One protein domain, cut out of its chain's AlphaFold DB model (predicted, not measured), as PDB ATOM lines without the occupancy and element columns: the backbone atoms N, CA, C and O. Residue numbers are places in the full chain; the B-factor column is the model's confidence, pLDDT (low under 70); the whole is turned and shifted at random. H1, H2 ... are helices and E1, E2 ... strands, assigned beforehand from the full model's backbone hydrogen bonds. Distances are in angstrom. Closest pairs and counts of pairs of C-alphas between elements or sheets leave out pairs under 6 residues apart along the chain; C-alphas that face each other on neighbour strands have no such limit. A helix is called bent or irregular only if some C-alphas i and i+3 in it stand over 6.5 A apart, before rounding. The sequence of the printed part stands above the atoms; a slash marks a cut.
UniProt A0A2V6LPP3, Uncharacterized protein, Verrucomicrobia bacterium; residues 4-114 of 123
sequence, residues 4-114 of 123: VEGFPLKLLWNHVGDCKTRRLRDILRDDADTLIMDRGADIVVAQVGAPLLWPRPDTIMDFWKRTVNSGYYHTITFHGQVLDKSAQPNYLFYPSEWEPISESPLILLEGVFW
ATOM      1  N   VAL A   4      47.120  33.753 114.238       92.44
ATOM      2  CA  VAL A   4      46.050  34.678 114.621       92.44
ATOM      3  C   VAL A   4      46.235  35.058 116.085       92.44
ATOM      4  O   VAL A   4      46.250  34.193 116.958       92.44
ATOM      5  N   GLU A   5      46.372  36.351 116.352       90.31
ATOM      6  CA  GLU A   5      46.604  36.880 117.704       90.31
ATOM      7  C   GLU A   5      45.301  37.285 118.407       90.31
ATOM      8  O   GLU A   5      45.237  37.309 119.631       90.31
ATOM      9  N   GLY A   6      44.246  37.574 117.641       88.94
ATOM     10  CA  GLY A   6      42.965  38.020 118.171       88.94
ATOM     11  C   GLY A   6      41.977  38.399 117.075       88.94
ATOM     12  O   GLY A   6      42.290  38.344 115.883       88.94
ATOM     13  N   PHE A   7      40.786  38.803 117.509       88.12
ATOM     14  CA  PHE A   7      39.687  39.251 116.658       88.12
ATOM     15  C   PHE A   7      39.237  40.669 117.070       88.12
ATOM     16  O   PHE A   7      39.395  41.028 118.236       88.12
ATOM     17  N   PRO A   8      38.666  41.476 116.156       90.62
ATOM     18  CA  PRO A   8      38.515  41.187 114.736       90.62
ATOM     19  C   PRO A   8      39.848  41.321 113.984       90.62
ATOM     20  O   PRO A   8      40.643  42.235 114.223       90.62
ATOM     21  N   LEU A   9      40.081  40.425 113.032       92.50
ATOM     22  CA  LEU A   9      41.211  40.492 112.120       92.50
ATOM     23  C   LEU A   9      41.081  41.700 111.194       92.50
ATOM     24  O   LEU A   9      40.027  41.952 110.602       92.50
ATOM     25  N   LYS A  10      42.203  42.412 111.054       92.88
ATOM     26  CA  LYS A  10      42.365  43.587 110.184       92.88
ATOM     27  C   LYS A  10      43.115  43.279 108.889       92.88
ATOM     28  O   LYS A  10      43.031  44.055 107.947       92.88
ATOM     29  N   LEU A  11      43.846  42.166 108.851       94.12
ATOM     30  CA  LEU A  11      44.665  41.730 107.721       94.12
ATOM     31  C   LEU A  11      44.556  40.215 107.566       94.12
ATOM     32  O   LEU A  11      44.466  39.502 108.568       94.12
ATOM     33  N   LEU A  12      44.627  39.740 106.323       95.75
ATOM     34  CA  LEU A  12      44.724  38.321 105.985       95.75
ATOM     35  C   LEU A  12      46.120  37.993 105.460       95.75
ATOM     36  O   LEU A  12      46.820  38.856 104.933       95.75
ATOM     37  N   TRP A  13      46.522  36.737 105.608       95.56
ATOM     38  CA  TRP A  13      47.790  36.217 105.112       95.56
ATOM     39  C   TRP A  13      47.657  34.755 104.689       95.56
ATOM     40  O   TRP A  13      46.811  34.004 105.181       95.56
ATOM     41  N   ASN A  14      48.530  34.337 103.785       92.88
ATOM     42  CA  ASN A  14      48.657  32.955 103.342       92.88
ATOM     43  C   ASN A  14      50.131  32.509 103.421       92.88
ATOM     44  O   ASN A  14      50.950  33.131 104.097       92.88
ATOM     45  N   HIS A  15      50.476  31.400 102.765       90.00
ATOM     46  CA  HIS A  15      51.842  30.867 102.767       90.00
ATOM     47  C   HIS A  15      52.856  31.745 102.006       90.00
ATOM     48  O   HIS A  15      54.057  31.577 102.204       90.00
ATOM     49  N   VAL A  16      52.388  32.665 101.155       91.06
ATOM     50  CA  VAL A  16      53.218  33.605 100.386       91.06
ATOM     51  C   VAL A  16      53.461  34.899 101.168       91.06
ATOM     52  O   VAL A  16      54.510  35.520 101.017       91.06
ATOM     53  N   GLY A  17      52.521  35.303 102.025       92.75
ATOM     54  CA  GLY A  17      52.643  36.500 102.853       92.75
ATOM     55  C   GLY A  17      51.300  37.173 103.110       92.75
ATOM     56  O   GLY A  17      50.252  36.528 103.062       92.75
ATOM     57  N   ASP A  18      51.343  38.472 103.396       94.50
ATOM     58  CA  ASP A  18      50.145  39.280 103.621       94.50
ATOM     59  C   ASP A  18      49.347  39.459 102.314       94.50
ATOM     60  O   ASP A  18      49.894  39.766 101.250       94.50
ATOM     61  N   CYS A  19      48.032  39.279 102.401       93.69
ATOM     62  CA  CYS A  19      47.107  39.450 101.290       93.69
ATOM     63  C   CYS A  19      46.683  40.921 101.183       93.69
ATOM     64  O   CYS A  19      46.301  41.541 102.176       93.69
ATOM     65  N   LYS A  20      46.687  41.480  99.967       91.62
ATOM     66  CA  LYS A  20      46.157  42.826  99.695       91.62
ATOM     67  C   LYS A  20      44.631  42.781  99.579       91.62
ATOM     68  O   LYS A  20      44.095  42.783  98.481       91.62
ATOM     69  N   THR A  21      43.958  42.696 100.717       94.81
ATOM     70  CA  THR A  21      42.494  42.694 100.852       94.81
ATOM     71  C   THR A  21      42.105  43.442 102.128       94.81
ATOM     72  O   THR A  21      42.940  43.635 103.019       94.81
ATOM     73  N   ARG A  22      40.847  43.869 102.236       94.69
ATOM     74  CA  ARG A  22      40.281  44.475 103.447       94.69
ATOM     75  C   ARG A  22      38.883  43.942 103.731       94.69
ATOM     76  O   ARG A  22      38.162  43.551 102.814       94.69
ATOM     77  N   ARG A  23      38.490  43.994 105.005       95.81
ATOM     78  CA  ARG A  23      37.123  43.699 105.442       95.81
ATOM     79  C   ARG A  23      36.159  44.712 104.820       95.81
ATOM     80  O   ARG A  23      36.409  45.918 104.877       95.81
ATOM     81  N   LEU A  24      35.070  44.216 104.245       96.00
ATOM     82  CA  LEU A  24      33.990  45.015 103.673       96.00
ATOM     83  C   LEU A  24      32.868  45.224 104.688       96.00
ATOM     84  O   LEU A  24      32.489  46.363 104.956       96.00
ATOM     85  N   ARG A  25      32.356  44.134 105.263       94.69
ATOM     86  CA  ARG A  25      31.276  44.150 106.257       94.69
ATOM     87  C   ARG A  25      31.238  42.844 107.045       94.69
ATOM     88  O   ARG A  25      31.711  41.818 106.561       94.69
ATOM     89  N   ASP A  26      30.648  42.881 108.231       92.69
ATOM     90  CA  ASP A  26      30.200  41.660 108.900       92.69
ATOM     91  C   ASP A  26      28.943  41.141 108.189       92.69
ATOM     92  O   ASP A  26      28.171  41.929 107.630       92.69
ATOM     93  N   ILE A  27      28.764  39.823 108.161       91.75
ATOM     94  CA  ILE A  27      27.656  39.181 107.443       91.75
ATOM     95  C   ILE A  27      26.900  38.215 108.353       91.75
ATOM     96  O   ILE A  27      27.384  37.843 109.423       91.75
ATOM     97  N   LEU A  28      25.689  37.828 107.962       87.56
ATOM     98  CA  LEU A  28      24.935  36.782 108.649       87.56
ATOM     99  C   LEU A  28      25.121  35.428 107.959       87.56
ATOM    100  O   LEU A  28      25.756  35.313 106.910       87.56
ATOM    101  N   ARG A  29      24.549  34.383 108.562       86.00
ATOM    102  CA  ARG A  29      24.510  33.047 107.957       86.00
ATOM    103  C   ARG A  29      23.896  33.084 106.557       86.00
ATOM    104  O   ARG A  29      24.504  32.540 105.650       86.00
ATOM    105  N   ASP A  30      22.758  33.753 106.390       88.56
ATOM    106  CA  ASP A  30      22.045  33.799 105.109       88.56
ATOM    107  C   ASP A  30      22.878  34.501 104.022       88.56
ATOM    108  O   ASP A  30      22.956  34.020 102.895       88.56
ATOM    109  N   ASP A  31      23.578  35.589 104.369       92.06
ATOM    110  CA  ASP A  31      24.533  36.238 103.461       92.06
ATOM    111  C   ASP A  31      25.655  35.269 103.053       92.06
ATOM    112  O   ASP A  31      26.020  35.194 101.880       92.06
ATOM    113  N   ALA A  32      26.220  34.530 104.013       91.12
ATOM    114  CA  ALA A  32      27.283  33.568 103.746       91.12
ATOM    115  C   ALA A  32      26.786  32.390 102.892       91.12
ATOM    116  O   ALA A  32      27.484  31.991 101.960       91.12
ATOM    117  N   ASP A  33      25.570  31.892 103.144       90.56
ATOM    118  CA  ASP A  33      24.899  30.881 102.322       90.56
ATOM    119  C   ASP A  33      24.786  31.369 100.867       90.56
ATOM    120  O   ASP A  33      25.250  30.678  99.960       90.56
ATOM    121  N   THR A  34      24.285  32.589 100.635       93.31
ATOM    122  CA  THR A  34      24.205  33.192  99.290       93.31
ATOM    123  C   THR A  34      25.581  33.339  98.638       93.31
ATOM    124  O   THR A  34      25.775  32.960  97.482       93.31
ATOM    125  N   LEU A  35      26.573  33.871  99.354       93.88
ATOM    126  CA  LEU A  35      27.914  34.070  98.800       93.88
ATOM    127  C   LEU A  35      28.577  32.735  98.407       93.88
ATOM    128  O   LEU A  35      29.213  32.650  97.356       93.88
ATOM    129  N   ILE A  36      28.409  31.687  99.213       92.19
ATOM    130  CA  ILE A  36      29.029  30.378  98.972       92.19
ATOM    131  C   ILE A  36      28.274  29.599  97.894       92.19
ATOM    132  O   ILE A  36      28.901  29.077  96.971       92.19
ATOM    133  N   MET A  37      26.947  29.504  97.999       90.12
ATOM    134  CA  MET A  37      26.137  28.664  97.111       90.12
ATOM    135  C   MET A  37      25.927  29.297  95.735       90.12
ATOM    136  O   MET A  37      26.017  28.585  94.735       90.12
ATOM    137  N   ASP A  38      25.714  30.613  95.672       90.56
ATOM    138  CA  ASP A  38      25.318  31.277  94.425       90.56
ATOM    139  C   ASP A  38      26.502  31.929  93.705       90.56
ATOM    140  O   ASP A  38      26.491  32.066  92.481       90.56
ATOM    141  N   ARG A  39      27.532  32.349  94.452       89.75
ATOM    142  CA  ARG A  39      28.676  33.104  93.905       89.75
ATOM    143  C   ARG A  39      30.017  32.382  93.998       89.75
ATOM    144  O   ARG A  39      31.011  32.936  93.538       89.75
ATOM    145  N   GLY A  40      30.055  31.175  94.567       91.31
ATOM    146  CA  GLY A  40      31.280  30.380  94.675       91.31
ATOM    147  C   GLY A  40      32.369  31.067  95.500       91.31
ATOM    148  O   GLY A  40      33.517  31.132  95.063       91.31
ATOM    149  N   ALA A  41      31.996  31.627  96.654       93.44
ATOM    150  CA  ALA A  41      32.926  32.323  97.535       93.44
ATOM    151  C   ALA A  41      34.046  31.418  98.079       93.44
ATOM    152  O   ALA A  41      33.812  30.272  98.469       93.44
ATOM    153  N   ASP A  42      35.242  31.992  98.182       94.69
ATOM    154  CA  ASP A  42      36.358  31.443  98.938       94.69
ATOM    155  C   ASP A  42      36.117  31.629 100.446       94.69
ATOM    156  O   ASP A  42      35.566  32.641 100.891       94.69
ATOM    157  N   ILE A  43      36.569  30.665 101.250       94.06
ATOM    158  CA  ILE A  43      36.485  30.719 102.714       94.06
ATOM    159  C   ILE A  43      37.889  30.764 103.311       94.06
ATOM    160  O   ILE A  43      38.792  30.051 102.878       94.06
ATOM    161  N   VAL A  44      38.053  31.557 104.362       94.88
ATOM    162  CA  VAL A  44      39.218  31.562 105.247       94.88
ATOM    163  C   VAL A  44      38.729  31.356 106.664       94.88
ATOM    164  O   VAL A  44      37.749  31.966 107.080       94.88
ATOM    165  N   VAL A  45      39.415  30.517 107.430       92.75
ATOM    166  CA  VAL A  45      39.082  30.272 108.835       92.75
ATOM    167  C   VAL A  45      40.210  30.787 109.712       92.75
ATOM    168  O   VAL A  45      41.385  30.485 109.483       92.75
ATOM    169  N   ALA A  46      39.845  31.559 110.728       93.12
ATOM    170  CA  ALA A  46      40.767  32.108 111.703       93.12
ATOM    171  C   ALA A  46      40.465  31.570 113.098       93.12
ATOM    172  O   ALA A  46      39.321  31.575 113.541       93.12
ATOM    173  N   GLN A  47      41.508  31.147 113.808       89.38
ATOM    174  CA  GLN A  47      41.434  30.684 115.189       89.38
ATOM    175  C   GLN A  47      42.659  31.196 115.943       89.38
ATOM    176  O   GLN A  47      43.782  30.989 115.485       89.38
ATOM    177  N   VAL A  48      42.454  31.841 117.096       87.56
ATOM    178  CA  VAL A  48      43.550  32.380 117.919       87.56
ATOM    179  C   VAL A  48      44.571  31.286 118.249       87.56
ATOM    180  O   VAL A  48      44.208  30.174 118.631       87.56
ATOM    181  N   GLY A  49      45.855  31.599 118.074       87.69
ATOM    182  CA  GLY A  49      46.974  30.671 118.260       87.69
ATOM    183  C   GLY A  49      47.264  29.765 117.055       87.69
ATOM    184  O   GLY A  49      48.338  29.165 116.988       87.69
ATOM    185  N   ALA A  50      46.381  29.703 116.057       89.38
ATOM    186  CA  ALA A  50      46.567  28.921 114.835       89.38
ATOM    187  C   ALA A  50      46.900  29.822 113.627       89.38
ATOM    188  O   ALA A  50      46.589  31.016 113.633       89.38
ATOM    189  N   PRO A  51      47.553  29.293 112.577       93.12
ATOM    190  CA  PRO A  51      47.635  29.987 111.295       93.12
ATOM    191  C   PRO A  51      46.254  30.084 110.626       93.12
ATOM    192  O   PRO A  51      45.362  29.289 110.918       93.12
ATOM    193  N   LEU A  52      46.097  31.021 109.684       94.56
ATOM    194  CA  LEU A  52      44.902  31.074 108.842       94.56
ATOM    195  C   LEU A  52      44.776  29.791 108.022       94.56
ATOM    196  O   LEU A  52      45.714  29.387 107.327       94.56
ATOM    197  N   LEU A  53      43.605  29.170 108.104       93.31
ATOM    198  CA  LEU A  53      43.267  27.997 107.321       93.31
ATOM    199  C   LEU A  53      42.560  28.440 106.044       93.31
ATOM    200  O   LEU A  53      41.567  29.162 106.087       93.31
ATOM    201  N   TRP A  54      43.071  27.949 104.921       93.06
ATOM    202  CA  TRP A  54      42.519  28.156 103.589       93.06
ATOM    203  C   TRP A  54      42.038  26.796 103.073       93.06
ATOM    204  O   TRP A  54      42.859  26.022 102.565       93.06
ATOM    205  N   PRO A  55      40.756  26.434 103.278       90.75
ATOM    206  CA  PRO A  55      40.182  25.232 102.694       90.75
ATOM    207  C   PRO A  55      40.393  25.213 101.182       90.75
ATOM    208  O   PRO A  55      40.411  26.251 100.521       90.75
ATOM    209  N   ARG A  56      40.557  24.016 100.620       89.50
ATOM    210  CA  ARG A  56      40.684  23.887  99.170       89.50
ATOM    211  C   ARG A  56      39.335  24.179  98.507       89.50
ATOM    212  O   ARG A  56      38.324  23.750  99.073       89.50
ATOM    213  N   PRO A  57      39.303  24.812  97.319       87.56
ATOM    214  CA  PRO A  57      38.055  25.173  96.645       87.56
ATOM    215  C   PRO A  57      37.065  24.012  96.477       87.56
ATOM    216  O   PRO A  57      35.870  24.169  96.711       87.56
ATOM    217  N   ASP A  58      37.565  22.813  96.172       89.00
ATOM    218  CA  ASP A  58      36.780  21.581  96.010       89.00
ATOM    219  C   ASP A  58      36.151  21.063  97.316       89.00
ATOM    220  O   ASP A  58      35.234  20.247  97.283       89.00
ATOM    221  N   THR A  59      36.604  21.559  98.469       89.25
ATOM    222  CA  THR A  59      36.128  21.155  99.803       89.25
ATOM    223  C   THR A  59      35.285  22.216 100.509       89.25
ATOM    224  O   THR A  59      34.739  21.938 101.578       89.25
ATOM    225  N   ILE A  60      35.151  23.418  99.932       90.31
ATOM    226  CA  ILE A  60      34.475  24.563 100.564       90.31
ATOM    227  C   ILE A  60      33.025  24.233 100.919       90.31
ATOM    228  O   ILE A  60      32.597  24.470 102.048       90.31
ATOM    229  N   MET A  61      32.279  23.638  99.989       88.56
ATOM    230  CA  MET A  61      30.862  23.332 100.200       88.56
ATOM    231  C   MET A  61      30.653  22.298 101.315       88.56
ATOM    232  O   MET A  61      29.749  22.433 102.140       88.56
ATOM    233  N   ASP A  62      31.502  21.273 101.369       87.31
ATOM    234  CA  ASP A  62      31.445  20.250 102.414       87.31
ATOM    235  C   ASP A  62      31.856  20.813 103.772       87.31
ATOM    236  O   ASP A  62      31.217  20.521 104.787       87.31
ATOM    237  N   PHE A  63      32.896  21.650 103.792       87.00
ATOM    238  CA  PHE A  63      33.306  22.382 104.983       87.00
ATOM    239  C   PHE A  63      32.158  23.253 105.506       87.00
ATOM    240  O   PHE A  63      31.820  23.178 106.691       87.00
ATOM    241  N   TRP A  64      31.512  24.018 104.625       86.69
ATOM    242  CA  TRP A  64      30.399  24.890 104.976       86.69
ATOM    243  C   TRP A  64      29.216  24.101 105.538       86.69
ATOM    244  O   TRP A  64      28.770  24.365 106.652       86.69
ATOM    245  N   LYS A  65      28.780  23.039 104.851       83.25
ATOM    246  CA  LYS A  65      27.700  22.164 105.333       83.25
ATOM    247  C   LYS A  65      28.006  21.556 106.698       83.25
ATOM    248  O   LYS A  65      27.116  21.504 107.539       83.25
ATOM    249  N   ARG A  66      29.238  21.107 106.957       79.69
ATOM    250  CA  ARG A  66      29.622  20.570 108.279       79.69
ATOM    251  C   ARG A  66      29.628  21.650 109.357       79.69
ATOM    252  O   ARG A  66      29.174  21.405 110.473       79.69
ATOM    253  N   THR A  67      30.095  22.842 109.005       76.06
ATOM    254  CA  THR A  67      30.121  24.004 109.900       76.06
ATOM    255  C   THR A  67      28.706  24.483 110.229       76.06
ATOM    256  O   THR A  67      28.450  24.902 111.346       76.06
ATOM    257  N   VAL A  68      27.758  24.367 109.300       70.19
ATOM    258  CA  VAL A  68      26.431  24.986 109.424       70.19
ATOM    259  C   VAL A  68      25.312  24.003 109.803       70.19
ATOM    260  O   VAL A  68      24.413  24.360 110.564       70.19
ATOM    261  N   ASN A  69      25.356  22.757 109.321       64.44
ATOM    262  CA  ASN A  69      24.310  21.747 109.555       64.44
ATOM    263  C   ASN A  69      24.608  20.790 110.712       64.44
ATOM    264  O   ASN A  69      23.781  19.931 111.009       64.44
ATOM    265  N   SER A  70      25.752  20.904 111.391       58.53
ATOM    266  CA  SER A  70      26.075  19.996 112.501       58.53
ATOM    267  C   SER A  70      25.229  20.220 113.761       58.53
ATOM    268  O   SER A  70      25.372  19.450 114.708       58.53
ATOM    269  N   GLY A  71      24.334  21.219 113.786       52.31
ATOM    270  CA  GLY A  71      23.218  21.358 114.738       52.31
ATOM    271  C   GLY A  71      23.577  21.572 116.216       52.31
ATOM    272  O   GLY A  71      22.718  21.990 116.979       52.31
ATOM    273  N   TYR A  72      24.821  21.315 116.619       46.31
ATOM    274  CA  TYR A  72      25.251  21.269 118.020       46.31
ATOM    275  C   TYR A  72      26.680  21.785 118.253       46.31
ATOM    276  O   TYR A  72      27.059  22.044 119.390       46.31
ATOM    277  N   TYR A  73      27.502  21.931 117.207       52.69
ATOM    278  CA  TYR A  73      28.944  22.150 117.386       52.69
ATOM    279  C   TYR A  73      29.430  23.543 116.990       52.69
ATOM    280  O   TYR A  73      30.427  23.997 117.544       52.69
ATOM    281  N   HIS A  74      28.730  24.232 116.089       63.41
ATOM    282  CA  HIS A  74      29.176  25.506 115.537       63.41
ATOM    283  C   HIS A  74      27.983  26.457 115.361       63.41
ATOM    284  O   HIS A  74      27.006  26.116 114.696       63.41
ATOM    285  N   THR A  75      28.051  27.649 115.953       69.00
ATOM    286  CA  THR A  75      27.049  28.712 115.771       69.00
ATOM    287  C   THR A  75      27.648  29.850 114.956       69.00
ATOM    288  O   THR A  75      28.779  30.252 115.208       69.00
ATOM    289  N   ILE A  76      26.896  30.382 113.991       70.50
ATOM    290  CA  ILE A  76      27.269  31.577 113.226       70.50
ATOM    291  C   ILE A  76      26.541  32.785 113.814       70.50
ATOM    292  O   ILE A  76      25.329  32.740 114.014       70.50
ATOM    293  N   THR A  77      27.277  33.853 114.100       69.50
ATOM    294  CA  THR A  77      26.769  35.098 114.698       69.50
ATOM    295  C   THR A  77      27.640  36.276 114.248       69.50
ATOM    296  O   THR A  77      28.580  36.071 113.498       69.50
ATOM    297  N   PHE A  78      27.389  37.501 114.699       67.38
ATOM    298  CA  PHE A  78      28.248  38.661 114.431       67.38
ATOM    299  C   PHE A  78      28.763  39.273 115.740       67.38
ATOM    300  O   PHE A  78      28.218  39.031 116.823       67.38
ATOM    301  N   HIS A  79      29.855  40.037 115.654       64.69
ATOM    302  CA  HIS A  79      30.470  40.654 116.831       64.69
ATOM    303  C   HIS A  79      29.456  41.559 117.546       64.69
ATOM    304  O   HIS A  79      28.848  42.432 116.933       64.69
ATOM    305  N   GLY A  80      29.268  41.351 118.853       61.69
ATOM    306  CA  GLY A  80      28.344  42.138 119.681       61.69
ATOM    307  C   GLY A  80      26.932  41.563 119.839       61.69
ATOM    308  O   GLY A  80      26.141  42.125 120.598       61.69
ATOM    309  N   GLN A  81      26.602  40.437 119.198       66.88
ATOM    310  CA  GLN A  81      25.337  39.746 119.457       66.88
ATOM    311  C   GLN A  81      25.381  39.004 120.807       66.88
ATOM    312  O   GLN A  81      26.329  38.278 121.110       66.88
ATOM    313  N   VAL A  82      24.330  39.158 121.621       58.62
ATOM    314  CA  VAL A  82      24.155  38.360 122.843       58.62
ATOM    315  C   VAL A  82      23.717  36.959 122.438       58.62
ATOM    316  O   VAL A  82      22.621  36.772 121.911       58.62
ATOM    317  N   LEU A  83      24.578  35.975 122.684       62.78
ATOM    318  CA  LEU A  83      24.226  34.575 122.490       62.78
ATOM    319  C   LEU A  83      23.296  34.101 123.596       62.78
ATOM    320  O   LEU A  83      23.507  34.389 124.779       62.78
ATOM    321  N   ASP A  84      22.299  33.317 123.203       61.84
ATOM    322  CA  ASP A  84      21.516  32.548 124.152       61.84
ATOM    323  C   ASP A  84      22.439  31.532 124.841       61.84
ATOM    324  O   ASP A  84      22.956  30.596 124.225       61.84
ATOM    325  N   LYS A  85      22.661  31.732 126.144       59.28
ATOM    326  CA  LYS A  85      23.535  30.887 126.968       59.28
ATOM    327  C   LYS A  85      23.064  29.432 127.031       59.28
ATOM    328  O   LYS A  85      23.853  28.568 127.413       59.28
ATOM    329  N   SER A  86      21.809  29.153 126.677       61.25
ATOM    330  CA  SER A  86      21.277  27.790 126.630       61.25
ATOM    331  C   SER A  86      21.816  26.966 125.453       61.25
ATOM    332  O   SER A  86      21.841  25.742 125.549       61.25
ATOM    333  N   ALA A  87      22.312  27.607 124.387       59.38
ATOM    334  CA  ALA A  87      22.735  26.923 123.163       59.38
ATOM    335  C   ALA A  87      24.099  26.207 123.268       59.38
ATOM    336  O   ALA A  87      24.389  25.369 122.420       59.38
ATOM    337  N   GLN A  88      24.923  26.540 124.277       63.50
ATOM    338  CA  GLN A  88      26.255  25.967 124.578       63.50
ATOM    339  C   GLN A  88      27.033  25.422 123.354       63.50
ATOM    340  O   GLN A  88      27.415  24.249 123.344       63.50
ATOM    341  N   PRO A  89      27.271  26.229 122.302       66.81
ATOM    342  CA  PRO A  89      27.944  25.721 121.114       66.81
ATOM    343  C   PRO A  89      29.418  25.470 121.419       66.81
ATOM    344  O   PRO A  89      30.038  26.280 122.093       66.81
ATOM    345  N   ASN A  90      30.015  24.400 120.892       67.38
ATOM    346  CA  ASN A  90      31.453  24.142 121.088       67.38
ATOM    347  C   ASN A  90      32.336  25.212 120.420       67.38
ATOM    348  O   ASN A  90      33.425  25.529 120.903       67.38
ATOM    349  N   TYR A  91      31.845  25.791 119.325       72.75
ATOM    350  CA  TYR A  91      32.505  26.852 118.584       72.75
ATOM    351  C   TYR A  91      31.510  27.897 118.103       72.75
ATOM    352  O   TYR A  91      30.367  27.607 117.744       72.75
ATOM    353  N   LEU A  92      32.004  29.117 118.004       80.31
ATOM    354  CA  LEU A  92      31.276  30.255 117.492       80.31
ATOM    355  C   LEU A  92      32.064  30.885 116.352       80.31
ATOM    356  O   LEU A  92      33.247  31.161 116.529       80.31
ATOM    357  N   PHE A  93      31.419  31.128 115.218       86.88
ATOM    358  CA  PHE A  93      32.014  31.821 114.087       86.88
ATOM    359  C   PHE A  93      31.383  33.193 113.883       86.88
ATOM    360  O   PHE A  93      30.159  33.315 113.816       86.88
ATOM    361  N   TYR A  94      32.243  34.193 113.711       89.69
ATOM    362  CA  TYR A  94      31.879  35.524 113.244       89.69
ATOM    363  C   TYR A  94      32.274  35.665 111.771       89.69
ATOM    364  O   TYR A  94      33.469  35.795 111.482       89.69
ATOM    365  N   PRO A  95      31.329  35.567 110.817       93.12
ATOM    366  CA  PRO A  95      31.646  35.668 109.413       93.12
ATOM    367  C   PRO A  95      31.732  37.141 108.994       93.12
ATOM    368  O   PRO A  95      30.947  37.993 109.416       93.12
ATOM    369  N   SER A  96      32.680  37.443 108.119       95.44
ATOM    370  CA  SER A  96      32.802  38.755 107.483       95.44
ATOM    371  C   SER A  96      33.145  38.605 106.012       95.44
ATOM    372  O   SER A  96      33.863  37.686 105.619       95.44
ATOM    373  N   GLU A  97      32.627  39.518 105.201       96.69
ATOM    374  CA  GLU A  97      32.949  39.636 103.784       96.69
ATOM    375  C   GLU A  97      34.203  40.499 103.618       96.69
ATOM    376  O   GLU A  97      34.369  41.525 104.289       96.69
ATOM    377  N   TRP A  98      35.088  40.082 102.721       97.69
ATOM    378  CA  TRP A  98      36.351  40.742 102.413       97.69
ATOM    379  C   TRP A  98      36.470  41.008 100.918       97.69
ATOM    380  O   TRP A  98      35.835  40.343 100.097       97.69
ATOM    381  N   GLU A  99      37.310  41.980 100.559       96.69
ATOM    382  CA  GLU A  99      37.663  42.195  99.160       96.69
ATOM    383  C   GLU A  99      38.248  40.908  98.563       96.69
ATOM    384  O   GLU A  99      39.088  40.250  99.193       96.69
ATOM    385  N   PRO A 100      37.812  40.533  97.357       93.31
ATOM    386  CA  PRO A 100      38.249  39.297  96.749       93.31
ATOM    387  C   PRO A 100      39.741  39.390  96.407       93.31
ATOM    388  O   PRO A 100      40.231  40.410  95.918       93.31
ATOM    389  N   ILE A 101      40.485  38.325  96.707       90.62
ATOM    390  CA  ILE A 101      41.886  38.177  96.273       90.62
ATOM    391  C   ILE A 101      41.927  37.643  94.833       90.62
ATOM    392  O   ILE A 101      42.875  37.904  94.094       90.62
ATOM    393  N   SER A 102      40.894  36.888  94.459       86.06
ATOM    394  CA  SER A 102      40.655  36.293  93.147       86.06
ATOM    395  C   SER A 102      39.402  36.923  92.510       86.06
ATOM    396  O   SER A 102      39.027  38.043  92.848       86.06
ATOM    397  N   GLU A 103      38.749  36.230  91.578       88.12
ATOM    398  CA  GLU A 103      37.446  36.642  91.034       88.12
ATOM    399  C   GLU A 103      36.275  36.294  91.975       88.12
ATOM    400  O   GLU A 103      35.195  36.881  91.868       88.12
ATOM    401  N   SER A 104      36.488  35.371  92.918       91.44
ATOM    402  CA  SER A 104      35.464  34.900  93.850       91.44
ATOM    403  C   SER A 104      35.357  35.798  95.086       91.44
ATOM    404  O   SER A 104      36.382  36.262  95.593       91.44
ATOM    405  N   PRO A 105      34.144  36.016  95.635       94.38
ATOM    406  CA  PRO A 105      33.980  36.681  96.928       94.38
ATOM    407  C   PRO A 105      34.777  35.973  98.027       94.38
ATOM    408  O   PRO A 105      34.948  34.759  97.971       94.38
ATOM    409  N   LEU A 106      35.222  36.711  99.042       96.38
ATOM    410  CA  LEU A 106      36.017  36.159 100.136       96.38
ATOM    411  C   LEU A 106      35.272  36.283 101.463       96.38
ATOM    412  O   LEU A 106      34.869  37.378 101.857       96.38
ATOM    413  N   ILE A 107      35.134  35.165 102.171       95.88
ATOM    414  CA  ILE A 107      34.531  35.109 103.501       95.88
ATOM    415  C   ILE A 107      35.595  34.707 104.515       95.88
ATOM    416  O   ILE A 107      36.266  33.690 104.359       95.88
ATOM    417  N   LEU A 108      35.708  35.471 105.595       95.62
ATOM    418  CA  LEU A 108      36.486  35.098 106.771       95.62
ATOM    419  C   LEU A 108      35.545  34.608 107.871       95.62
ATOM    420  O   LEU A 108      34.636  35.339 108.248       95.62
ATOM    421  N   LEU A 109      35.817  33.432 108.435       93.25
ATOM    422  CA  LEU A 109      35.161  32.888 109.623       93.25
ATOM    423  C   LEU A 109      36.094  32.996 110.832       93.25
ATOM    424  O   LEU A 109      37.081  32.263 110.933       93.25
ATOM    425  N   GLU A 110      35.783  33.890 111.766       91.94
ATOM    426  CA  GLU A 110      36.551  34.059 113.005       91.94
ATOM    427  C   GLU A 110      35.986  33.153 114.099       91.94
ATOM    428  O   GLU A 110      34.877  33.377 114.577       91.94
ATOM    429  N   GLY A 111      36.725  32.102 114.455       86.44
ATOM    430  CA  GLY A 111      36.292  31.042 115.360       86.44
ATOM    431  C   GLY A 111      36.735  31.246 116.809       86.44
ATOM    432  O   GLY A 111      37.931  31.364 117.083       86.44
ATOM    433  N   VAL A 112      35.788  31.192 117.749       75.00
ATOM    434  CA  VAL A 112      36.034  31.190 119.202       75.00
ATOM    435  C   VAL A 112      35.526  29.887 119.826       75.00
ATOM    436  O   VAL A 112      34.455  29.406 119.464       75.00
ATOM    437  N   PHE A 113      36.293  29.311 120.756       70.12
ATOM    438  CA  PHE A 113      35.918  28.114 121.521       70.12
ATOM    439  C   PHE A 113      35.113  28.487 122.778       70.12
ATOM    440  O   PHE A 113      35.424  29.480 123.440       70.12
ATOM    441  N   TRP A 114      34.108  27.684 123.130       57.16
ATOM    442  CA  TRP A 114      33.296  27.838 124.347       57.16
ATOM    443  C   TRP A 114      33.625  26.726 125.368       57.16
ATOM    444  O   TRP A 114      33.821  25.589 124.944       57.16
TER     445      TRP A 114
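What this domain is: This is residues 4 to 114 of the 123 residues of an uncharacterized protein of Verrucomicrobia bacterium (UniProt A0A2V6LPP3). A strongly twisted sheet of five strands is built round the long hairpin of E4 and E5, and two helices, H1 and H2, cover one face of it, while the unnamed residues 4 to 22 run past the side away from the helices. E2 lies alongside E5, and the short E1 and E3 lie along different parts of E4. The printed part has 111 residues, with the named elements in the order E1 H1 E2 H2 E3 E4 E5. The sheet is branched and mixed, and the class is mixed, helices and strands, with under half of the residues in named elements. The whole is compact, with a radius of gyration of the C-alphas of 13.4 A and spans of 40 by 31 by 22 A.

Where its parts are: E4 is residues 91 to 98, 21.7 A from first to last C-alpha, and E5 is residues 106 to 113, 22.8 A, ending at C-alpha 113 (35.918, 28.114, 121.521). E2 is residues 42 to 47, 17.0 A. E1, residues 23 to 26, begins at C-alpha 23 (37.123, 43.699, 105.442), and E3 is residues 74 to 76. H1 is residues 29 to 39, 14.7 A. H2 is residues 57 to 69, 19.2 A, beginning at C-alpha 57 (38.055, 25.173, 96.645); it is irregular, with C-alphas 58 and 61 7.5 A apart.

How they stand to each other: E4 and E5 form an antiparallel hairpin, with N 94 and O 110 2.9 A apart, within hydrogen-bond range. On the other side of E5 is E2, parallel to it, with N 44 and O 107 at 2.8 A. E1 and E3 lie on one side of E4 and E5 on the other. E1 is antiparallel to E4 beside residues 96 to 98, with N 97 and O 25 at 2.8 A; E3 is parallel to it beside residues 91 to 93, with N 93 and O 75 at 2.8 A. H1 and H2 are on the same face. H1 has a height over the sheet of 9.8 A and runs along the strands, at 15 degrees to E2 on the local plane. H2 has a height of 8.6 A and lies over E2, slantwise at 59 degrees on the local plane, only just short of across; their closest C-alphas, Ile 43 and Ile 60, are 6.8 A apart. The helices are close but not clearly touching, with the C-alphas of Ile 36 and Met 61 closest at 7.4 A. Every O i to N i+4 pair is within hydrogen-bond range in H1, and 7 of 9 in H2.

The domain as a whole: The farthest C-alphas, Val 16 and Ser 86, are 41.7 A apart. The printed part has no cut. The link from E3 to E4, 14 residues, is long. pLDDT is under 70 in residues 69 to 75, 77 to 90 and 114.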